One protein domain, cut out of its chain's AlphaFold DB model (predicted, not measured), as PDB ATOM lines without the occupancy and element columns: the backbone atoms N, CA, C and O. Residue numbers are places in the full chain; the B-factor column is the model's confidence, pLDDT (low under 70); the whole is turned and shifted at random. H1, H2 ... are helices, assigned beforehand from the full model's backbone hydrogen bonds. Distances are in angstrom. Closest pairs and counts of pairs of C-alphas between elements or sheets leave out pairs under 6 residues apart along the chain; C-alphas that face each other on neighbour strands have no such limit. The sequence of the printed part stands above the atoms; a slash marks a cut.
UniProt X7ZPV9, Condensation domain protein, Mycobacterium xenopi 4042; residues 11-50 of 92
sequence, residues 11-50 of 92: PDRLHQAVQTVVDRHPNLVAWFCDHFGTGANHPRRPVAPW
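AT A GLANCE: This is residues 11 to 50 of the 92 residues of the protein "Condensation domain protein" of Mycobacterium xenopi 4042 (UniProt X7ZPV9). Look first at the long helix H1, which makes one end of a rod; a single short helical turn, H2, lies near the rod's middle, and beyond it residues 30 to 42 swing out as an open loop that makes the other end. The chain then folds back past H2, and residues 47 to 50 return beside H1. The printed part has 40 residues with two named helices, H1 then H2, and no named strand; the class is all helix, though only 18 of the 40 residues are in named elements. The whole is loose, with a radius of gyration of the C-alphas of 12.2 A, and the C-alphas span 39 by 16 by 12 A.

IN THESE COORDINATES: Find C-alpha 11 at (-39.891, -26.739, -5.281); from there H1, residues 11 to 24, runs 20.1 A to C-alpha 24 at (-30.017, -10.317, -11.481). H2, residues 26 to 29, begins at Pro 26 and ends at C-alpha 29, at (-36.697, -6.200, -3.936). From residue 30 to residue 50 you will find no named element.

HOW THE PARTS SIT: Start at H1, where every O i to N i+4 pair is within hydrogen-bond range; H2 is too short for such a pair, but its one O i to N i+3 pair is within range. A tight link of one residue, His 25, joins H1 to H2. The two helices are close but not clearly touching: their closest C-alphas, those of Val 22 and Leu 28, are 6.3 A apart. Their centres are 13.2 A apart.

THE WHOLE: The two C-alphas farthest apart are those of Pro 11 and Phe 36, at 39.7 A. Compare the C-alphas of Pro 11 and Trp 50, the first and last printed, which are 10.0 A apart. The printed part has no cut. In the B-factor column, the mean pLDDT of the printed part of this model is 77.1, and residues 30 to 42 are under 70.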
ATOM      1  N   PRO A  11     -39.802 -28.008  -6.001       90.44
ATOM      2  CA  PRO A  11     -39.891 -26.739  -5.281       90.44
ATOM      3  C   PRO A  11     -38.527 -26.092  -5.030       90.44
ATOM      4  O   PRO A  11     -38.415 -24.865  -5.088       90.44
ATOM      5  N   ASP A  12     -37.484 -26.894  -4.804       92.00
ATOM      6  CA  ASP A  12     -36.137 -26.396  -4.528       92.00
ATOM      7  C   ASP A  12     -35.530 -25.788  -5.790       92.00
ATOM      8  O   ASP A  12     -34.979 -24.681  -5.768       92.00
ATOM      9  N   ARG A  13     -35.695 -26.465  -6.930       93.62
ATOM     10  CA  ARG A  13     -35.246 -25.941  -8.224       93.62
ATOM     11  C   ARG A  13     -35.982 -24.656  -8.601       93.62
ATOM     12  O   ARG A  13     -35.358 -23.739  -9.144       93.62
ATOM     13  N   LEU A  14     -37.284 -24.571  -8.322       92.25
ATOM     14  CA  LEU A  14     -38.054 -23.351  -8.562       92.25
ATOM     15  C   LEU A  14     -37.570 -22.205  -7.664       92.25
ATOM     16  O   LEU A  14     -37.347 -21.101  -8.163       92.25
ATOM     17  N   HIS A  15     -37.318 -22.470  -6.381       92.06
ATOM     18  CA  HIS A  15     -36.795 -21.468  -5.455       92.06
ATOM     19  C   HIS A  15     -35.434 -20.911  -5.917       92.06
ATOM     20  O   HIS A  15     -35.250 -19.694  -5.969       92.06
ATOM     21  N   GLN A  16     -34.506 -21.768  -6.357       93.62
ATOM     22  CA  GLN A  16     -33.211 -21.322  -6.898       93.62
ATOM     23  C   GLN A  16     -33.360 -20.458  -8.160       93.62
ATOM     24  O   GLN A  16     -32.631 -19.477  -8.349       93.62
ATOM     25  N   ALA A  17     -34.321 -20.790  -9.026       92.69
ATOM     26  CA  ALA A  17     -34.611 -19.995 -10.214       92.69
ATOM     27  C   ALA A  17     -35.139 -18.598  -9.842       92.69
ATOM     28  O   ALA A  17     -34.691 -17.605 -10.419       92.69
ATOM     29  N   VAL A  18     -36.027 -18.507  -8.849       90.94
ATOM     30  CA  VAL A  18     -36.534 -17.227  -8.330       90.94
ATOM     31  C   VAL A  18     -35.408 -16.400  -7.711       90.94
ATOM     32  O   VAL A  18     -35.265 -15.227  -8.056       90.94
ATOM     33  N   GLN A  19     -34.552 -17.009  -6.886       92.25
ATOM     34  CA  GLN A  19     -33.394 -16.329  -6.299       92.25
ATOM     35  C   GLN A  19     -32.453 -15.772  -7.380       92.25
ATOM     36  O   GLN A  19     -32.045 -14.617  -7.311       92.25
ATOM     37  N   THR A  20     -32.200 -16.535  -8.448       92.88
ATOM     38  CA  THR A  20     -31.378 -16.078  -9.586       92.88
ATOM     39  C   THR A  20     -31.965 -14.836 -10.270       92.88
ATOM     40  O   THR A  20     -31.226 -13.950 -10.711       92.88
ATOM     41  N   VAL A  21     -33.293 -14.757 -10.391       90.50
ATOM     42  CA  VAL A  21     -33.977 -13.585 -10.964       90.50
ATOM     43  C   VAL A  21     -33.839 -12.378 -10.037       90.50
ATOM     44  O   VAL A  21     -33.522 -11.290 -10.516       90.50
ATOM     45  N   VAL A  22     -34.016 -12.573  -8.728       88.31
ATOM     46  CA  VAL A  22     -33.848 -11.525  -7.710       88.31
ATOM     47  C   VAL A  22     -32.413 -10.987  -7.687       88.31
ATOM     48  O   VAL A  22     -32.221  -9.772  -7.694       88.31
ATOM     49  N   ASP A  23     -31.408 -11.861  -7.765       88.69
ATOM     50  CA  ASP A  23     -29.993 -11.472  -7.807       88.69
ATOM     51  C   ASP A  23     -29.645 -10.666  -9.063       88.69
ATOM     52  O   ASP A  23     -28.875  -9.705  -9.010       88.69
ATOM     53  N   ARG A  24     -30.222 -11.038 -10.216       88.56
ATOM     54  CA  ARG A  24     -30.017 -10.317 -11.481       88.56
ATOM     55  C   ARG A  24     -30.741  -8.971 -11.501       88.56
ATOM     56  O   ARG A  24     -30.281  -8.038 -12.161       88.56
ATOM     57  N   HIS A  25     -31.876  -8.876 -10.816       87.56
ATOM     58  CA  HIS A  25     -32.766  -7.722 -10.854       87.56
ATOM     59  C   HIS A  25     -33.041  -7.194  -9.438       87.56
ATOM     60  O   HIS A  25     -34.167  -7.308  -8.950       87.56
ATOM     61  N   PRO A  26     -32.058  -6.529  -8.798       76.06
ATOM     62  CA  PRO A  26     -32.193  -6.019  -7.428       76.06
ATOM     63  C   PRO A  26     -33.319  -4.985  -7.263       76.06
ATOM     64  O   PRO A  26     -33.784  -4.741  -6.154       76.06
ATOM     65  N   ASN A  27     -33.814  -4.411  -8.365       77.50
ATOM     66  CA  ASN A  27     -34.985  -3.535  -8.355       77.50
ATOM     67  C   ASN A  27     -36.291  -4.261  -7.964       77.50
ATOM     68  O   ASN A  27     -37.231  -3.594  -7.552       77.50
ATOM     69  N   LEU A  28     -36.368  -5.596  -8.072       78.62
ATOM     70  CA  LEU A  28     -37.555  -6.384  -7.687       78.62
ATOM     71  C   LEU A  28     -37.783  -6.448  -6.171       78.62
ATOM     72  O   LEU A  28     -38.872  -6.773  -5.717       78.62
ATOM     73  N   VAL A  29     -36.745  -6.149  -5.403       71.75
ATOM     74  CA  VAL A  29     -36.697  -6.200  -3.936       71.75
ATOM     75  C   VAL A  29     -36.322  -4.837  -3.368       71.75
ATOM     76  O   VAL A  29     -35.815  -4.738  -2.252       71.75
ATOM     77  N   ALA A  30     -36.505  -3.786  -4.166       69.50
ATOM     78  CA  ALA A  30     -36.252  -2.426  -3.749       69.50
ATOM     79  C   ALA A  30     -37.451  -1.885  -2.968       69.50
ATOM     80  O   ALA A  30     -38.606  -2.119  -3.325       69.50
ATOM     81  N   TRP A  31     -37.161  -1.139  -1.910       67.69
ATOM     82  CA  TRP A  31     -38.158  -0.529  -1.039       67.69
ATOM     83  C   TRP A  31     -38.004   0.985  -1.146       67.69
ATOM     84  O   TRP A  31     -36.888   1.511  -1.249       67.69
ATOM     85  N   PHE A  32     -39.129   1.693  -1.151       60.91
ATOM     86  CA  PHE A  32     -39.152   3.147  -1.236       60.91
ATOM     87  C   PHE A  32     -39.305   3.720   0.172       60.91
ATOM     88  O   PHE A  32     -40.344   3.553   0.803       60.91
ATOM     89  N   CYS A  33     -38.268   4.390   0.670       57.81
ATOM     90  CA  CYS A  33     -38.363   5.187   1.888       57.81
ATOM     91  C   CYS A  33     -38.799   6.603   1.499       57.81
ATOM     92  O   CYS A  33     -38.092   7.282   0.757       57.81
ATOM     93  N   ASP A  34     -39.946   7.066   1.996       56.16
ATOM     94  CA  ASP A  34     -40.445   8.417   1.704       56.16
ATOM     95  C   ASP A  34     -39.627   9.528   2.394       56.16
ATOM     96  O   ASP A  34     -39.723  10.699   2.023       56.16
ATOM     97  N   HIS A  35     -38.797   9.169   3.381       53.56
ATOM     98  CA  HIS A  35     -38.411  10.125   4.410       53.56
ATOM     99  C   HIS A  35     -37.310  11.125   4.023       53.56
ATOM    100  O   HIS A  35     -37.177  12.141   4.691       53.56
ATOM    101  N   PHE A  36     -36.542  10.936   2.945       51.69
ATOM    102  CA  PHE A  36     -35.473  11.893   2.607       51.69
ATOM    103  C   PHE A  36     -35.148  11.984   1.116       51.69
ATOM    104  O   PHE A  36     -33.980  11.903   0.754       51.69
ATOM    105  N   GLY A  37     -36.141  12.130   0.230       54.19
ATOM    106  CA  GLY A  37     -35.912  12.503  -1.185       54.19
ATOM    107  C   GLY A  37     -34.873  11.658  -1.946       54.19
ATOM    108  O   GLY A  37     -34.333  12.090  -2.961       54.19
ATOM    109  N   THR A  38     -34.559  10.472  -1.435       55.50
ATOM    110  CA  THR A  38     -33.509   9.581  -1.904       55.50
ATOM    111  C   THR A  38     -34.226   8.396  -2.517       55.50
ATOM    112  O   THR A  38     -35.173   7.869  -1.940       55.50
ATOM    113  N   GLY A  39     -33.851   8.065  -3.752       60.53
ATOM    114  CA  GLY A  39     -34.519   7.036  -4.544       60.53
ATOM    115  C   GLY A  39     -34.501   5.647  -3.898       60.53
ATOM    116  O   GLY A  39     -33.997   5.445  -2.798       60.53
ATOM    117  N   ALA A  40     -35.054   4.676  -4.622       63.88
ATOM    118  CA  ALA A  40     -35.194   3.289  -4.185       63.88
ATOM    119  C   ALA A  40     -33.908   2.721  -3.540       63.88
ATOM    120  O   ALA A  40     -32.836   2.743  -4.154       63.88
ATOM    121  N   ASN A  41     -34.018   2.184  -2.320       67.56
ATOM    122  CA  ASN A  41     -32.939   1.457  -1.644       67.56
ATOM    123  C   ASN A  41     -33.135  -0.051  -1.870       67.56
ATOM    124  O   ASN A  41     -34.263  -0.543  -1.825       67.56
ATOM    125  N   HIS A  42     -32.051  -0.785  -2.123       68.19
ATOM    126  CA  HIS A  42     -32.072  -2.238  -2.276       68.19
ATOM    127  C   HIS A  42     -31.019  -2.900  -1.370       68.19
ATOM    128  O   HIS A  42     -29.915  -2.369  -1.198       68.19
ATOM    129  N   PRO A  43     -31.315  -4.084  -0.809       70.12
ATOM    130  CA  PRO A  43     -30.344  -4.826  -0.019       70.12
ATOM    131  C   PRO A  43     -29.156  -5.283  -0.878       70.12
ATOM    132  O   PRO A  43     -29.313  -5.692  -2.026       70.12
ATOM    133  N   ARG A  44     -27.945  -5.271  -0.300       72.50
ATOM    134  CA  ARG A  44     -26.701  -5.706  -0.977       72.50
ATOM    135  C   ARG A  44     -26.686  -7.188  -1.366       72.50
ATOM    136  O   ARG A  44     -25.922  -7.571  -2.245       72.50
ATOM    137  N   ARG A  45     -27.452  -8.016  -0.654       75.12
ATOM    138  CA  ARG A  45     -27.622  -9.454  -0.898       75.12
ATOM    139  C   ARG A  45     -29.097  -9.784  -0.699       75.12
ATOM    140  O   ARG A  45     -29.484 -10.118   0.420       75.12
ATOM    141  N   PRO A  46     -29.928  -9.567  -1.721       77.38
ATOM    142  CA  PRO A  46     -31.344  -9.823  -1.585       77.38
ATOM    143  C   PRO A  46     -31.606 -11.322  -1.473       77.38
ATOM    144  O   PRO A  46     -31.040 -12.112  -2.218       77.38
ATOM    145  N   VAL A  47     -32.475 -11.709  -0.547       82.94
ATOM    146  CA  VAL A  47     -32.977 -13.080  -0.439       82.94
ATOM    147  C   VAL A  47     -34.455 -13.040  -0.778       82.94
ATOM    148  O   VAL A  47     -35.178 -12.197  -0.245       82.94
ATOM    149  N   ALA A  48     -34.897 -13.914  -1.677       83.12
ATOM    150  CA  ALA A  48     -36.308 -14.038  -2.003       83.12
ATOM    151  C   ALA A  48     -37.056 -14.655  -0.806       83.12
ATOM    152  O   ALA A  48     -36.745 -15.786  -0.425       83.12
ATOM    153  N   PRO A  49     -38.035 -13.964  -0.190       80.62
ATOM    154  CA  PRO A  49     -38.926 -14.622   0.755       80.62
ATOM    155  C   PRO A  49     -39.762 -15.653  -0.017       80.62
ATOM    156  O   PRO A  49     -40.487 -15.300  -0.944       80.62
ATOM    157  N   TRP A  50     -39.616 -16.931   0.332       86.69
ATOM    158  CA  TRP A  50     -40.225 -18.059  -0.376       86.69
ATOM    159  C   TRP A  50     -40.982 -18.965   0.593       86.69
ATOM    160  O   TRP A  50     -40.499 -19.252   1.690       86.69
TER     161      TRP A  50